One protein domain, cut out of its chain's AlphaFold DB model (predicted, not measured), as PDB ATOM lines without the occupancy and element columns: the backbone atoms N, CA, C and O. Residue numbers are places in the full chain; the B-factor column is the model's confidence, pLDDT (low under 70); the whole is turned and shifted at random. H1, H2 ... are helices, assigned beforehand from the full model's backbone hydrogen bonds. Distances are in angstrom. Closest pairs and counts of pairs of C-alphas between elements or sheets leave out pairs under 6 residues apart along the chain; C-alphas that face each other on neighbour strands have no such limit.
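What this domain is: This is residues 78 to 101 and 112 to 206 of the 874 residues of the protein "Hypothetical protein" of Odontella aurita (UniProt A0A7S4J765). You are looking at two small helical lobes set apart along the longest axis, joined by the link of residues 142 to 151. One lobe is a loose group of H1, H2 and H3, with the two longer helices steeply tilted to each other; the other is a pair, H4 and H5, nearly at right angles, where the first part of H5 packs on the middle stretch of H4. The printed part has 119 residues with five named helices, H1 to H5 in order along the chain, and no named strand, and its class is all helix. The whole is loose, with a radius of gyration of the C-alphas of 18.8 A, and elongated, spanning 52 by 33 by 23 A.

How they stand to each other: Start at the longest helix, H4, residues 152 to 170, and look at its residues 159 to 163, which alone touch H5, residues 181 to 198. H5 touches H4 with residues 183 to 186 alone; the closest C-alphas are those of Trp 159 and Leu 183, 6.9 A apart. Their lines are about perpendicular at 70.1 degrees, only just past a steep tilt. H4 is apart from H3, residues 134 to 141. H1, residues 79 to 92, and H2, residues 114 to 127, are apart from both H4 and H5. H1 touches H2 through residues 81 to 85 and 116 to 119 alone, the closest C-alphas being those of Arg 81 and Leu 116, 7.0 A apart. They run opposite ways at a steep tilt of 65 degrees. H3 is close to H1 but not clearly touching: the closest C-alphas, of Leu 82 and Leu 140, are 7.9 A apart. Those two run the same way at a shallow tilt of 15 degrees. H2 and H3 are near each other, with 6 pairs of C-alphas within 10 A. Every O i to N i+4 pair is within hydrogen-bond range in H1; the counts are 9 of 10 in H2, 3 of 4 in H3, 13 of 15 in H4 and 13 of 14 in H5.

Where its parts are: Find C-alpha 152 at (30.487, 25.378, 43.156); from there H4 runs 26.5 A to C-alpha 170. H5 runs 25.7 A and ends at C-alpha 198, (46.687, 38.855, 48.026). Go back to C-alpha 79 at (6.085, 7.279, 36.022), where H1 begins and runs 19.6 A. H2 measures 20.2 A and H3 10.1 A.

The domain as a whole: The C-alphas farthest apart, of Asp 80 and Glu 199, are 54.4 A apart. Residues 102 to 111 are not printed, and C-alphas 101 and 112 are 14.7 A apart across this cut, in the link from H1 to H2. Of the links that are printed whole, H2 to H3, H3 to H4 and H4 to H5 are short. The mean pLDDT of the printed part is 76.7; look for values under 70 at residues 96 to 101, 112 to 113, 148 to 155 and 202.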
ATOM      1  N   TRP A  78       4.320  11.246  35.989       80.62
ATOM      2  CA  TRP A  78       5.497  11.012  36.824       80.62
ATOM      3  C   TRP A  78       6.217   9.716  36.422       80.62
ATOM      4  O   TRP A  78       7.409   9.765  36.115       80.62
ATOM      5  N   ASN A  79       5.506   8.588  36.340       80.00
ATOM      6  CA  ASN A  79       6.085   7.279  36.022       80.00
ATOM      7  C   ASN A  79       6.618   7.208  34.582       80.00
ATOM      8  O   ASN A  79       7.709   6.678  34.371       80.00
ATOM      9  N   ASP A  80       5.952   7.843  33.612       80.56
ATOM     10  CA  ASP A  80       6.475   7.992  32.240       80.56
ATOM     11  C   ASP A  80       7.823   8.720  32.206       80.56
ATOM     12  O   ASP A  80       8.731   8.373  31.448       80.56
ATOM     13  N   ARG A  81       7.979   9.747  33.045       81.31
ATOM     14  CA  ARG A  81       9.226  10.510  33.127       81.31
ATOM     15  C   ARG A  81      10.284   9.780  33.937       81.31
ATOM     16  O   ARG A  81      11.452   9.867  33.582       81.31
ATOM     17  N   LEU A  82       9.904   9.032  34.971       82.31
ATOM     18  CA  LEU A  82      10.811   8.138  35.689       82.31
ATOM     19  C   LEU A  82      11.346   7.040  34.756       82.31
ATOM     20  O   LEU A  82      12.540   6.755  34.788       82.31
ATOM     21  N   ARG A  83      10.507   6.497  33.864       82.75
ATOM     22  CA  ARG A  83      10.900   5.562  32.796       82.75
ATOM     23  C   ARG A  83      11.925   6.193  31.849       82.75
ATOM     24  O   ARG A  83      13.028   5.676  31.724       82.75
ATOM     25  N   GLN A  84      11.643   7.392  31.340       82.12
ATOM     26  CA  GLN A  84      12.588   8.169  30.523       82.12
ATOM     27  C   GLN A  84      13.894   8.546  31.260       82.12
ATOM     28  O   GLN A  84      14.928   8.753  30.625       82.12
ATOM     29  N   LEU A  85      13.884   8.648  32.597       83.25
ATOM     30  CA  LEU A  85      15.102   8.819  33.404       83.25
ATOM     31  C   LEU A  85      15.881   7.502  33.572       83.25
ATOM     32  O   LEU A  85      17.110   7.555  33.604       83.25
ATOM     33  N   ARG A  86      15.205   6.344  33.639       83.94
ATOM     34  CA  ARG A  86      15.833   5.006  33.613       83.94
ATOM     35  C   ARG A  86      16.486   4.731  32.257       83.94
ATOM     36  O   ARG A  86      17.649   4.346  32.223       83.94
ATOM     37  N   GLU A  87      15.781   5.015  31.162       83.12
ATOM     38  CA  GLU A  87      16.296   4.953  29.783       83.12
ATOM     39  C   GLU A  87      17.544   5.839  29.628       83.12
ATOM     40  O   GLU A  87      18.622   5.354  29.293       83.12
ATOM     41  N   TYR A  88      17.452   7.121  30.008       80.38
ATOM     42  CA  TYR A  88      18.595   8.040  29.952       80.38
ATOM     43  C   TYR A  88      19.782   7.590  30.825       80.38
ATOM     44  O   TYR A  88      20.935   7.816  30.455       80.38
ATOM     45  N   HIS A  89      19.518   6.954  31.972       81.19
ATOM     46  CA  HIS A  89      20.556   6.380  32.827       81.19
ATOM     47  C   HIS A  89      21.252   5.182  32.168       81.19
ATOM     48  O   HIS A  89      22.475   5.098  32.249       81.19
ATOM     49  N   ALA A  90      20.511   4.295  31.497       79.69
ATOM     50  CA  ALA A  90      21.084   3.184  30.739       79.69
ATOM     51  C   ALA A  90      21.963   3.685  29.577       79.69
ATOM     52  O   ALA A  90      23.102   3.245  29.442       79.69
ATOM     53  N   ASP A  91      21.485   4.675  28.817       77.31
ATOM     54  CA  ASP A  91      22.208   5.261  27.678       77.31
ATOM     55  C   ASP A  91      23.503   6.005  28.072       77.31
ATOM     56  O   ASP A  91      24.463   6.041  27.302       77.31
ATOM     57  N   HIS A  92      23.517   6.685  29.228       72.06
ATOM     58  CA  HIS A  92      24.570   7.658  29.586       72.06
ATOM     59  C   HIS A  92      25.357   7.316  30.863       72.06
ATOM     60  O   HIS A  92      26.265   8.067  31.229       72.06
ATOM     61  N   GLY A  93      24.988   6.263  31.596       74.12
ATOM     62  CA  GLY A  93      25.572   5.915  32.900       74.12
ATOM     63  C   GLY A  93      25.362   6.966  34.003       74.12
ATOM     64  O   GLY A  93      26.022   6.915  35.040       74.12
ATOM     65  N   HIS A  94      24.503   7.972  33.784       72.69
ATOM     66  CA  HIS A  94      24.201   9.015  34.768       72.69
ATOM     67  C   HIS A  94      22.865   9.729  34.502       72.69
ATOM     68  O   HIS A  94      22.490   9.974  33.357       72.69
ATOM     69  N   VAL A  95      22.191  10.204  35.556       72.56
ATOM     70  CA  VAL A  95      20.942  10.998  35.443       72.56
ATOM     71  C   VAL A  95      21.193  12.519  35.339       72.56
ATOM     72  O   VAL A  95      20.290  13.342  35.510       72.56
ATOM     73  N   ASP A  96      22.436  12.942  35.085       69.44
ATOM     74  CA  ASP A  96      22.846  14.353  35.170       69.44
ATOM     75  C   ASP A  96      22.613  15.124  33.857       69.44
ATOM     76  O   ASP A  96      23.522  15.529  33.131       69.44
ATOM     77  N   LEU A  97      21.328  15.321  33.564       67.19
ATOM     78  CA  LEU A  97      20.815  15.938  32.342       67.19
ATOM     79  C   LEU A  97      21.374  17.358  32.087       67.19
ATOM     80  O   LEU A  97      21.225  18.250  32.936       67.19
ATOM     81  N   PRO A  98      21.953  17.632  30.900       55.78
ATOM     82  CA  PRO A  98      22.580  18.915  30.599       55.78
ATOM     83  C   PRO A  98      21.547  20.039  30.420       55.78
ATOM     84  O   PRO A  98      20.903  20.183  29.380       55.78
ATOM     85  N   TYR A  99      21.427  20.906  31.429       54.25
ATOM     86  CA  TYR A  99      20.554  22.081  31.372       54.25
ATOM     87  C   TYR A  99      21.006  23.085  30.296       54.25
ATOM     88  O   TYR A  99      21.958  23.847  30.494       54.25
ATOM     89  N   CYS A 100      20.278  23.161  29.176       47.88
ATOM     90  CA  CYS A 100      20.520  24.160  28.134       47.88
ATOM     91  C   CYS A 100      19.982  25.553  28.531       47.88
ATOM     92  O   CYS A 100      19.041  26.092  27.943       47.88
ATOM     93  N   GLY A 101      20.607  26.172  29.537       46.16
ATOM     94  CA  GLY A 101      20.379  27.571  29.902       46.16
ATOM     95  C   GLY A 101      20.684  28.489  28.716       46.16
ATOM     96  O   GLY A 101      21.848  28.741  28.402       46.16
ATOM     97  N   PRO A 112      16.763  16.451  22.560       57.97
ATOM     98  CA  PRO A 112      15.617  15.593  22.887       57.97
ATOM     99  C   PRO A 112      15.275  15.612  24.383       57.97
ATOM    100  O   PRO A 112      14.159  15.942  24.780       57.97
ATOM    101  N   HIS A 113      16.292  15.431  25.228       65.00
ATOM    102  CA  HIS A 113      16.168  15.382  26.688       65.00
ATOM    103  C   HIS A 113      15.890  16.748  27.358       65.00
ATOM    104  O   HIS A 113      16.024  16.880  28.572       65.00
ATOM    105  N   HIS A 114      15.488  17.792  26.619       71.19
ATOM    106  CA  HIS A 114      15.099  19.082  27.207       71.19
ATOM    107  C   HIS A 114      13.893  18.955  28.154       71.19
ATOM    108  O   HIS A 114      13.861  19.629  29.183       71.19
ATOM    109  N   ALA A 115      12.918  18.094  27.838       72.06
ATOM    110  CA  ALA A 115      11.782  17.828  28.725       72.06
ATOM    111  C   ALA A 115      12.246  17.187  30.046       72.06
ATOM    112  O   ALA A 115      11.921  17.688  31.124       72.06
ATOM    113  N   LEU A 116      13.101  16.165  29.953       76.62
ATOM    114  CA  LEU A 116      13.740  15.511  31.096       76.62
ATOM    115  C   LEU A 116      14.568  16.493  31.932       76.62
ATOM    116  O   LEU A 116      14.430  16.524  33.149       76.62
ATOM    117  N   ALA A 117      15.364  17.362  31.304       75.81
ATOM    118  CA  ALA A 117      16.155  18.376  32.003       75.81
ATOM    119  C   ALA A 117      15.286  19.391  32.777       75.81
ATOM    120  O   ALA A 117      15.707  19.885  33.823       75.81
ATOM    121  N   TRP A 118      14.071  19.695  32.301       77.62
ATOM    122  CA  TRP A 118      13.095  20.484  33.062       77.62
ATOM    123  C   TRP A 118      12.450  19.688  34.193       77.62
ATOM    124  O   TRP A 118      12.311  20.219  35.295       77.62
ATOM    125  N   HIS A 119      12.114  18.418  33.969       78.88
ATOM    126  CA  HIS A 119      11.574  17.561  35.020       78.88
ATOM    127  C   HIS A 119      12.593  17.339  36.149       78.88
ATOM    128  O   HIS A 119      12.288  17.584  37.310       78.88
ATOM    129  N   ALA A 120      13.857  17.068  35.821       81.19
ATOM    130  CA  ALA A 120      14.971  16.990  36.766       81.19
ATOM    131  C   ALA A 120      15.309  18.328  37.466       81.19
ATOM    132  O   ALA A 120      16.144  18.353  38.372       81.19
ATOM    133  N   LEU A 121      14.688  19.450  37.080       78.19
ATOM    134  CA  LEU A 121      14.692  20.708  37.842       78.19
ATOM    135  C   LEU A 121      13.422  20.896  38.681       78.19
ATOM    136  O   LEU A 121      13.499  21.507  39.746       78.19
ATOM    137  N   TYR A 122      12.283  20.373  38.223       81.69
ATOM    138  CA  TYR A 122      11.038  20.297  38.986       81.69
ATOM    139  C   TYR A 122      11.198  19.368  40.200       81.69
ATOM    140  O   TYR A 122      11.049  19.843  41.318       81.69
ATOM    141  N   ILE A 123      11.660  18.126  39.996       83.75
ATOM    142  CA  ILE A 123      12.015  17.142  41.038       83.75
ATOM    143  C   ILE A 123      12.825  17.796  42.167       83.75
ATOM    144  O   ILE A 123      12.430  17.790  43.331       83.75
ATOM    145  N   ARG A 124      13.946  18.437  41.807       81.94
ATOM    146  CA  ARG A 124      14.861  19.091  42.757       81.94
ATOM    147  C   ARG A 124      14.234  20.289  43.476       81.94
ATOM    148  O   ARG A 124      14.687  20.639  44.559       81.94
ATOM    149  N   ARG A 125      13.225  20.941  42.883       78.50
ATOM    150  CA  ARG A 125      12.459  22.021  43.523       78.50
ATOM    151  C   ARG A 125      11.423  21.467  44.497       78.50
ATOM    152  O   ARG A 125      11.297  22.048  45.566       78.50
ATOM    153  N   SER A 126      10.705  20.404  44.138       79.62
ATOM    154  CA  SER A 126       9.722  19.773  45.024       79.62
ATOM    155  C   SER A 126      10.417  19.187  46.255       79.62
ATOM    156  O   SER A 126      10.057  19.529  47.376       79.62
ATOM    157  N   TRP A 127      11.515  18.447  46.056       81.81
ATOM    158  CA  TRP A 127      12.377  17.964  47.142       81.81
ATOM    159  C   TRP A 127      12.874  19.099  48.053       81.81
ATOM    160  O   TRP A 127      12.702  19.037  49.265       81.81
ATOM    161  N   ALA A 128      13.388  20.197  47.482       77.69
ATOM    162  CA  ALA A 128      13.870  21.357  48.247       77.69
ATOM    163  C   ALA A 128      12.768  22.171  48.969       77.69
ATOM    164  O   ALA A 128      13.069  23.216  49.548       77.69
ATOM    165  N   LYS A 129      11.508  21.724  48.914       78.12
ATOM    166  CA  LYS A 129      10.374  22.250  49.684       78.12
ATOM    167  C   LYS A 129       9.708  21.208  50.603       78.12
ATOM    168  O   LYS A 129       8.838  21.594  51.371       78.12
ATOM    169  N   GLY A 130      10.033  19.918  50.472       80.25
ATOM    170  CA  GLY A 130       9.238  18.824  51.051       80.25
ATOM    171  C   GLY A 130       7.968  18.450  50.262       80.25
ATOM    172  O   GLY A 130       7.151  17.691  50.757       80.25
ATOM    173  N   GLU A 131       7.787  18.932  49.025       78.75
ATOM    174  CA  GLU A 131       6.635  18.602  48.153       78.75
ATOM    175  C   GLU A 131       6.825  17.277  47.372       78.75
ATOM    176  O   GLU A 131       6.314  17.132  46.258       78.75
ATOM    177  N   LEU A 132       7.626  16.331  47.873       82.06
ATOM    178  CA  LEU A 132       7.926  15.073  47.178       82.06
ATOM    179  C   LEU A 132       7.819  13.888  48.140       82.06
ATOM    180  O   LEU A 132       8.602  13.805  49.079       82.06
ATOM    181  N   ALA A 133       6.883  12.980  47.856       80.56
ATOM    182  CA  ALA A 133       6.651  11.767  48.636       80.56
ATOM    183  C   ALA A 133       7.868  10.820  48.640       80.56
ATOM    184  O   ALA A 133       8.612  10.734  47.654       80.56
ATOM    185  N   ASP A 134       8.068  10.108  49.748       77.00
ATOM    186  CA  ASP A 134       9.311   9.381  50.008       77.00
ATOM    187  C   ASP A 134       9.534   8.158  49.107       77.00
ATOM    188  O   ASP A 134      10.679   7.898  48.739       77.00
ATOM    189  N   HIS A 135       8.489   7.476  48.626       74.81
ATOM    190  CA  HIS A 135       8.639   6.415  47.617       74.81
ATOM    191  C   HIS A 135       9.179   6.958  46.288       74.81
ATOM    192  O   HIS A 135      10.076   6.370  45.681       74.81
ATOM    193  N   ARG A 136       8.707   8.137  45.864       82.06
ATOM    194  CA  ARG A 136       9.181   8.829  44.653       82.06
ATOM    195  C   ARG A 136      10.621   9.321  44.801       82.06
ATOM    196  O   ARG A 136      11.351   9.377  43.812       82.06
ATOM    197  N   LYS A 137      11.040   9.654  46.026       84.00
ATOM    198  CA  LYS A 137      12.432   9.954  46.389       84.00
ATOM    199  C   LYS A 137      13.296   8.687  46.355       84.00
ATOM    200  O   LYS A 137      14.257   8.660  45.593       84.00
ATOM    201  N   ALA A 138      12.901   7.611  47.035       79.56
ATOM    202  CA  ALA A 138      13.612   6.328  47.036       79.56
ATOM    203  C   ALA A 138      13.795   5.745  45.619       79.56
ATOM    204  O   ALA A 138      14.880   5.281  45.262       79.56
ATOM    205  N   ALA A 139      12.772   5.847  44.765       80.44
ATOM    206  CA  ALA A 139      12.831   5.427  43.365       80.44
ATOM    207  C   ALA A 139      13.819   6.244  42.502       80.44
ATOM    208  O   ALA A 139      14.260   5.760  41.460       80.44
ATOM    209  N   LEU A 140      14.173   7.463  42.923       83.88
ATOM    210  CA  LEU A 140      15.185   8.318  42.292       83.88
ATOM    211  C   LEU A 140      16.573   8.146  42.932       83.88
ATOM    212  O   LEU A 140      17.574   8.159  42.214       83.88
ATOM    213  N   ASP A 141      16.650   7.911  44.244       83.00
ATOM    214  CA  ASP A 141      17.889   7.544  44.941       83.00
ATOM    215  C   ASP A 141      18.458   6.218  44.405       83.00
ATOM    216  O   ASP A 141      19.649   6.141  44.107       83.00
ATOM    217  N   LYS A 142      17.600   5.221  44.125       83.50
ATOM    218  CA  LYS A 142      17.975   3.959  43.449       83.50
ATOM    219  C   LYS A 142      18.536   4.154  42.026       83.50
ATOM    220  O   LYS A 142      19.162   3.245  41.490       83.50
ATOM    221  N   LEU A 143      18.349   5.330  41.420       80.94
ATOM    222  CA  LEU A 143      18.934   5.721  40.127       80.94
ATOM    223  C   LEU A 143      20.147   6.661  40.279       80.94
ATOM    224  O   LEU A 143      20.600   7.244  39.296       80.94
ATOM    225  N   GLY A 144      20.656   6.881  41.497       77.69
ATOM    226  CA  GLY A 144      21.763   7.809  41.753       77.69
ATOM    227  C   GLY A 144      21.421   9.275  41.452       77.69
ATOM    228  O   GLY A 144      22.298  10.064  41.076       77.69
ATOM    229  N   PHE A 145      20.145   9.665  41.557       80.88
ATOM    230  CA  PHE A 145      19.694  11.004  41.181       80.88
ATOM    231  C   PHE A 145      20.266  12.089  42.109       80.88
ATOM    232  O   PHE A 145      19.872  12.248  43.262       80.88
ATOM    233  N   ARG A 146      21.170  12.927  41.585       74.25
ATOM    234  CA  ARG A 146      21.793  14.012  42.363       74.25
ATOM    235  C   ARG A 146      20.807  15.138  42.701       74.25
ATOM    236  O   ARG A 146      20.700  16.105  41.941       74.25
ATOM    237  N   TRP A 147      20.139  15.060  43.856       74.56
ATOM    238  CA  TRP A 147      19.231  16.086  44.409       74.56
ATOM    239  C   TRP A 147      19.846  17.486  44.424       74.56
ATOM    240  O   TRP A 147      19.338  18.425  43.801       74.56
ATOM    241  N   LYS A 148      21.010  17.610  45.068       63.94
ATOM    242  CA  LYS A 148      21.858  18.793  44.957       63.94
ATOM    243  C   LYS A 148      22.467  18.789  43.553       63.94
ATOM    244  O   LYS A 148      23.363  18.005  43.254       63.94
ATOM    245  N   ARG A 149      21.992  19.692  42.682       58.69
ATOM    246  CA  ARG A 149      22.758  20.106  41.489       58.69
ATOM    247  C   ARG A 149      24.167  20.450  41.958       58.69
ATOM    248  O   ARG A 149      24.269  21.191  42.934       58.69
ATOM    249  N   ALA A 150      25.189  19.956  41.253       50.12
ATOM    250  CA  ALA A 150      26.589  20.182  41.603       50.12
ATOM    251  C   ALA A 150      26.809  21.643  42.028       50.12
ATOM    252  O   ALA A 150      26.563  22.573  41.249       50.12
ATOM    253  N   THR A 151      27.191  21.821  43.292       52.97
ATOM    254  CA  THR A 151      27.487  23.125  43.879       52.97
ATOM    255  C   THR A 151      28.743  23.708  43.223       52.97
ATOM    256  O   THR A 151      29.328  23.102  42.319       52.97
ATOM    257  N   MET A 152      29.181  24.902  43.632       47.78
ATOM    258  CA  MET A 152      30.487  25.378  43.156       47.78
ATOM    259  C   MET A 152      31.622  24.459  43.629       47.78
ATOM    260  O   MET A 152      32.612  24.349  42.916       47.78
ATOM    261  N   ASP A 153      31.403  23.735  44.724       52.66
ATOM    262  CA  ASP A 153      32.313  22.791  45.387       52.66
ATOM    263  C   ASP A 153      32.346  21.447  44.635       52.66
ATOM    264  O   ASP A 153      33.361  21.117  44.041       52.66
ATOM    265  N   ALA A 154      31.206  20.778  44.416       62.25
ATOM    266  CA  ALA A 154      31.170  19.567  43.568       62.25
ATOM    267  C   ALA A 154      31.595  19.827  42.100       62.25
ATOM    268  O   ALA A 154      31.890  18.910  41.327       62.25
ATOM    269  N   ARG A 155      31.614  21.099  41.677       69.94
ATOM    270  CA  ARG A 155      32.269  21.540  40.442       69.94
ATOM    271  C   ARG A 155      33.777  21.740  40.626       69.94
ATOM    272  O   ARG A 155      34.509  21.416  39.694       69.94
ATOM    273  N   TRP A 156      34.209  22.328  41.739       75.81
ATOM    274  CA  TRP A 156      35.600  22.551  42.137       75.81
ATOM    275  C   TRP A 156      36.375  21.241  42.153       75.81
ATOM    276  O   TRP A 156      37.331  21.114  41.392       75.81
ATOM    277  N   ASP A 157      35.889  20.242  42.887       76.31
ATOM    278  CA  ASP A 157      36.533  18.936  43.072       76.31
ATOM    279  C   ASP A 157      36.883  18.290  41.725       76.31
ATOM    280  O   ASP A 157      38.008  17.851  41.497       76.31
ATOM    281  N   ARG A 158      35.949  18.361  40.768       81.25
ATOM    282  CA  ARG A 158      36.106  17.858  39.395       81.25
ATOM    283  C   ARG A 158      37.104  18.655  38.541       81.25
ATOM    284  O   ARG A 158      37.612  18.140  37.546       81.25
ATOM    285  N   TRP A 159      37.392  19.915  38.876       83.44
ATOM    286  CA  TRP A 159      38.521  20.653  38.291       83.44
ATOM    287  C   TRP A 159      39.841  20.335  38.996       83.44
ATOM    288  O   TRP A 159      40.860  20.274  38.315       83.44
ATOM    289  N   MET A 160      39.827  20.078  40.306       83.12
ATOM    290  CA  MET A 160      41.016  19.714  41.084       83.12
ATOM    291  C   MET A 160      41.514  18.302  40.750       83.12
ATOM    292  O   MET A 160      42.706  18.100  40.555       83.12
ATOM    293  N   GLU A 161      40.607  17.346  40.560       84.94
ATOM    294  CA  GLU A 161      40.875  16.018  39.996       84.94
ATOM    295  C   GLU A 161      41.511  16.116  38.600       84.94
ATOM    296  O   GLU A 161      42.597  15.587  38.367       84.94
ATOM    297  N   LYS A 162      40.898  16.886  37.690       85.44
ATOM    298  CA  LYS A 162      41.463  17.164  36.358       85.44
ATOM    299  C   LYS A 162      42.832  17.840  36.408       85.44
ATOM    300  O   LYS A 162      43.634  17.643  35.499       85.44
ATOM    301  N   LEU A 163      43.089  18.645  37.434       85.69
ATOM    302  CA  LEU A 163      44.364  19.322  37.628       85.69
ATOM    303  C   LEU A 163      45.441  18.378  38.175       85.69
ATOM    304  O   LEU A 163      46.580  18.457  37.721       85.69
ATOM    305  N   ARG A 164      45.077  17.453  39.077       85.94
ATOM    306  CA  ARG A 164      45.942  16.344  39.511       85.94
ATOM    307  C   ARG A 164      46.329  15.470  38.319       85.94
ATOM    308  O   ARG A 164      47.518  15.311  38.073       85.94
ATOM    309  N   ALA A 165      45.354  15.016  37.528       85.12
ATOM    310  CA  ALA A 165      45.605  14.226  36.320       85.12
ATOM    311  C   ALA A 165      46.561  14.939  35.344       85.12
ATOM    312  O   ALA A 165      47.572  14.369  34.955       85.12
ATOM    313  N   PHE A 166      46.317  16.220  35.036       85.88
ATOM    314  CA  PHE A 166      47.196  17.011  34.161       85.88
ATOM    315  C   PHE A 166      48.622  17.187  34.723       85.88
ATOM    316  O   PHE A 166      49.589  17.213  33.963       85.88
ATOM    317  N   LYS A 167      48.772  17.325  36.050       83.00
ATOM    318  CA  LYS A 167      50.090  17.428  36.695       83.00
ATOM    319  C   LYS A 167      50.851  16.100  36.649       83.00
ATOM    320  O   LYS A 167      52.063  16.134  36.481       83.00
ATOM    321  N   VAL A 168      50.161  14.961  36.750       84.00
ATOM    322  CA  VAL A 168      50.759  13.627  36.556       84.00
ATOM    323  C   VAL A 168      51.157  13.420  35.088       84.00
ATOM    324  O   VAL A 168      52.292  13.051  34.816       84.00
ATOM    325  N   GLU A 169      50.275  13.745  34.138       84.06
ATOM    326  CA  GLU A 169      50.488  13.560  32.689       84.06
ATOM    327  C   GLU A 169      51.646  14.404  32.113       84.06
ATOM    328  O   GLU A 169      52.255  14.036  31.108       84.06
ATOM    329  N   HIS A 170      51.944  15.564  32.710       77.25
ATOM    330  CA  HIS A 170      52.903  16.529  32.153       77.25
ATOM    331  C   HIS A 170      53.924  17.086  33.162       77.25
ATOM    332  O   HIS A 170      54.583  18.085  32.870       77.25
ATOM    333  N   GLY A 171      54.016  16.532  34.373       74.50
ATOM    334  CA  GLY A 171      54.929  16.972  35.445       74.50
ATOM    335  C   GLY A 171      54.672  18.373  36.035       74.50
ATOM    336  O   GLY A 171      55.243  18.719  37.067       74.50
ATOM    337  N   HIS A 172      53.818  19.199  35.418       73.88
ATOM    338  CA  HIS A 172      53.601  20.603  35.791       73.88
ATOM    339  C   HIS A 172      52.122  21.027  35.736       73.88
ATOM    340  O   HIS A 172      51.342  20.527  34.923       73.88
ATOM    341  N   GLY A 173      51.729  22.036  36.518       73.19
ATOM    342  CA  GLY A 173      50.376  22.613  36.500       73.19
ATOM    343  C   GLY A 173      50.141  23.665  35.402       73.19
ATOM    344  O   GLY A 173      49.098  24.331  35.367       73.19
ATOM    345  N   ARG A 174      51.092  23.845  34.472       75.31
ATOM    346  CA  ARG A 174      51.088  24.900  33.435       75.31
ATOM    347  C   ARG A 174      50.212  24.571  32.226       75.31
ATOM    348  O   ARG A 174      50.662  24.621  31.081       75.31
ATOM    349  N   VAL A 175      48.928  24.309  32.465       79.19
ATOM    350  CA  VAL A 175      47.924  24.116  31.405       79.19
ATOM    351  C   VAL A 175      47.963  25.283  30.418       79.19
ATOM    352  O   VAL A 175      47.699  26.428  30.784       79.19
ATOM    353  N   ARG A 176      48.251  25.003  29.143       78.88
ATOM    354  CA  ARG A 176      48.083  25.969  28.044       78.88
ATOM    355  C   ARG A 176      46.687  25.814  27.438       78.88
ATOM    356  O   ARG A 176      46.144  24.715  27.390       78.88
ATOM    357  N   GLN A 177      46.151  26.886  26.846       73.69
ATOM    358  CA  GLN A 177      44.831  26.893  26.182       73.69
ATOM    359  C   GLN A 177      44.624  25.781  25.130       73.69
ATOM    360  O   GLN A 177      43.478  25.464  24.813       73.69
ATOM    361  N   LYS A 178      45.712  25.233  24.565       74.69
ATOM    362  CA  LYS A 178      45.688  24.154  23.569       74.69
ATOM    363  C   LYS A 178      45.366  22.761  24.137       74.69
ATOM    364  O   LYS A 178      44.859  21.967  23.363       74.69
ATOM    365  N   HIS A 179      45.644  22.477  25.416       77.19
ATOM    366  CA  HIS A 179      45.416  21.144  26.003       77.19
ATOM    367  C   HIS A 179      43.942  21.024  26.427       77.19
ATOM    368  O   HIS A 179      43.138  20.456  25.698       77.19
ATOM    369  N   ASP A 180      43.532  21.700  27.511       81.50
ATOM    370  CA  ASP A 180      42.112  21.941  27.799       81.50
ATOM    371  C   ASP A 180      41.816  23.438  27.980       81.50
ATOM    372  O   ASP A 180      42.197  24.091  28.955       81.50
ATOM    373  N   ARG A 181      41.046  23.982  27.032       81.12
ATOM    374  CA  ARG A 181      40.532  25.359  27.031       81.12
ATOM    375  C   ARG A 181      39.625  25.666  28.235       81.12
ATOM    376  O   ARG A 181      39.480  26.840  28.583       81.12
ATOM    377  N   LYS A 182      38.980  24.659  28.835       83.44
ATOM    378  CA  LYS A 182      38.129  24.791  30.028       83.44
ATOM    379  C   LYS A 182      38.991  24.840  31.295       83.44
ATOM    380  O   LYS A 182      38.903  25.839  32.006       83.44
ATOM    381  N   LEU A 183      39.865  23.852  31.518       83.12
ATOM    382  CA  LEU A 183      40.809  23.820  32.648       83.12
ATOM    383  C   LEU A 183      41.737  25.051  32.668       83.12
ATOM    384  O   LEU A 183      41.884  25.695  33.703       83.12
ATOM    385  N   TYR A 184      42.257  25.481  31.512       81.44
ATOM    386  CA  TYR A 184      43.019  26.734  31.385       81.44
ATOM    387  C   TYR A 184      42.235  27.967  31.869       81.44
ATOM    388  O   TYR A 184      42.789  28.865  32.502       81.44
ATOM    389  N   ARG A 185      40.927  28.024  31.586       81.62
ATOM    390  CA  ARG A 185      40.064  29.133  32.017       81.62
ATOM    391  C   ARG A 185      39.683  29.041  33.494       81.62
ATOM    392  O   ARG A 185      39.544  30.084  34.120       81.62
ATOM    393  N   PHE A 186      39.552  27.835  34.046       86.06
ATOM    394  CA  PHE A 186      39.458  27.632  35.492       86.06
ATOM    395  C   PHE A 186      40.712  28.190  36.184       86.06
ATOM    396  O   PHE A 186      40.598  29.127  36.966       86.06
ATOM    397  N   LEU A 187      41.908  27.755  35.774       84.75
ATOM    398  CA  LEU A 187      43.180  28.201  36.357       84.75
ATOM    399  C   LEU A 187      43.449  29.708  36.243       84.75
ATOM    400  O   LEU A 187      44.007  30.288  37.170       84.75
ATOM    401  N   ILE A 188      43.061  30.362  35.140       81.88
ATOM    402  CA  ILE A 188      43.142  31.832  35.041       81.88
ATOM    403  C   ILE A 188      42.265  32.492  36.106       81.88
ATOM    404  O   ILE A 188      42.718  33.429  36.759       81.88
ATOM    405  N   ASN A 189      41.031  32.014  36.283       83.31
ATOM    406  CA  ASN A 189      40.127  32.568  37.282       83.31
ATOM    407  C   ASN A 189      40.691  32.340  38.694       83.31
ATOM    408  O   ASN A 189      40.793  33.296  39.448       83.31
ATOM    409  N   CYS A 190      41.151  31.128  39.016       82.81
ATOM    410  CA  CYS A 190      41.775  30.804  40.302       82.81
ATOM    411  C   CYS A 190      42.994  31.692  40.609       82.81
ATOM    412  O   CYS A 190      43.056  32.303  41.671       82.81
ATOM    413  N   ARG A 191      43.925  31.854  39.653       81.62
ATOM    414  CA  ARG A 191      45.076  32.769  39.796       81.62
ATOM    415  C   ARG A 191      44.646  34.230  39.974       81.62
ATOM    416  O   ARG A 191      45.310  34.972  40.691       81.62
ATOM    417  N   GLN A 192      43.552  34.658  39.338       76.94
ATOM    418  CA  GLN A 192      43.026  36.019  39.468       76.94
ATOM    419  C   GLN A 192      42.316  36.251  40.810       76.94
ATOM    420  O   GLN A 192      42.463  37.330  41.379       76.94
ATOM    421  N   GLU A 193      41.586  35.264  41.329       80.44
ATOM    422  CA  GLU A 193      40.951  35.311  42.651       80.44
ATOM    423  C   GLU A 193      42.000  35.289  43.773       80.44
ATOM    424  O   GLU A 193      41.983  36.163  44.637       80.44
ATOM    425  N   PHE A 194      43.005  34.410  43.682       81.19
ATOM    426  CA  PHE A 194      44.167  34.398  44.579       81.19
ATOM    427  C   PHE A 194      44.927  35.737  44.562       81.19
ATOM    428  O   PHE A 194      45.218  36.310  45.612       81.19
ATOM    429  N   ALA A 195      45.184  36.303  43.375       78.44
ATOM    430  CA  ALA A 195      45.792  37.629  43.250       78.44
ATOM    431  C   ALA A 195      44.889  38.750  43.797       78.44
ATOM    432  O   ALA A 195      45.395  39.698  44.391       78.44
ATOM    433  N   ASN A 196      43.563  38.651  43.645       78.38
ATOM    434  CA  ASN A 196      42.623  39.589  44.259       78.38
ATOM    435  C   ASN A 196      42.710  39.525  45.788       78.38
ATOM    436  O   ASN A 196      42.801  40.582  46.408       78.38
ATOM    437  N   ARG A 197      42.750  38.323  46.381       78.62
ATOM    438  CA  ARG A 197      42.886  38.127  47.831       78.62
ATOM    439  C   ARG A 197      44.218  38.672  48.357       78.62
ATOM    440  O   ARG A 197      44.213  39.474  49.287       78.62
ATOM    441  N   LYS A 198      45.343  38.322  47.715       76.94
ATOM    442  CA  LYS A 198      46.687  38.855  48.026       76.94
ATOM    443  C   LYS A 198      46.762  40.383  47.915       76.94
ATOM    444  O   LYS A 198      47.423  41.016  48.726       76.94
ATOM    445  N   GLU A 199      46.080  40.981  46.936       77.50
ATOM    446  CA  GLU A 199      46.011  42.437  46.730       77.50
ATOM    447  C   GLU A 199      44.825  43.099  47.493       77.50
ATOM    448  O   GLU A 199      44.396  44.199  47.135       77.50
ATOM    449  N   GLY A 200      44.268  42.445  48.528       76.25
ATOM    450  CA  GLY A 200      43.273  43.012  49.459       76.25
ATOM    451  C   GLY A 200      41.880  43.288  48.874       76.25
ATOM    452  O   GLY A 200      41.085  44.027  49.459       76.25
ATOM    453  N   ARG A 201      41.565  42.741  47.696       75.12
ATOM    454  CA  ARG A 201      40.290  42.949  46.994       75.12
ATOM    455  C   ARG A 201      39.290  41.843  47.307       75.12
ATOM    456  O   ARG A 201      39.648  40.725  47.658       75.12
ATOM    457  N   LYS A 202      38.008  42.150  47.091       69.94
ATOM    458  CA  LYS A 202      36.920  41.171  47.199       69.94
ATOM    459  C   LYS A 202      37.155  40.016  46.223       69.94
ATOM    460  O   LYS A 202      37.119  40.230  45.012       69.94
ATOM    461  N   SER A 203      37.355  38.825  46.775       78.19
ATOM    462  CA  SER A 203      37.388  37.552  46.060       78.19
ATOM    463  C   SER A 203      36.144  36.722  46.407       78.19
ATOM    464  O   SER A 203      35.500  36.970  47.426       78.19
ATOM    465  N   GLY A 204      35.782  35.775  45.539       75.31
ATOM    466  CA  GLY A 204      34.735  34.775  45.784       75.31
ATOM    467  C   GLY A 204      35.255  33.389  46.188       75.31
ATOM    468  O   GLY A 204      34.480  32.439  46.143       75.31
ATOM    469  N   MET A 205      36.547  33.266  46.496       77.81
ATOM    470  CA  MET A 205      37.254  32.012  46.779       77.81
ATOM    471  C   MET A 205      37.362  31.764  48.292       77.81
ATOM    472  O   MET A 205      37.564  32.716  49.046       77.81
ATOM    473  N   THR A 206      37.211  30.511  48.734       81.50
ATOM    474  CA  THR A 206      37.323  30.138  50.159       81.50
ATOM    475  C   THR A 206      38.748  29.741  50.553       81.50
ATOM    476  O   THR A 206      39.607  29.485  49.711       81.50
TER     477      THR A 206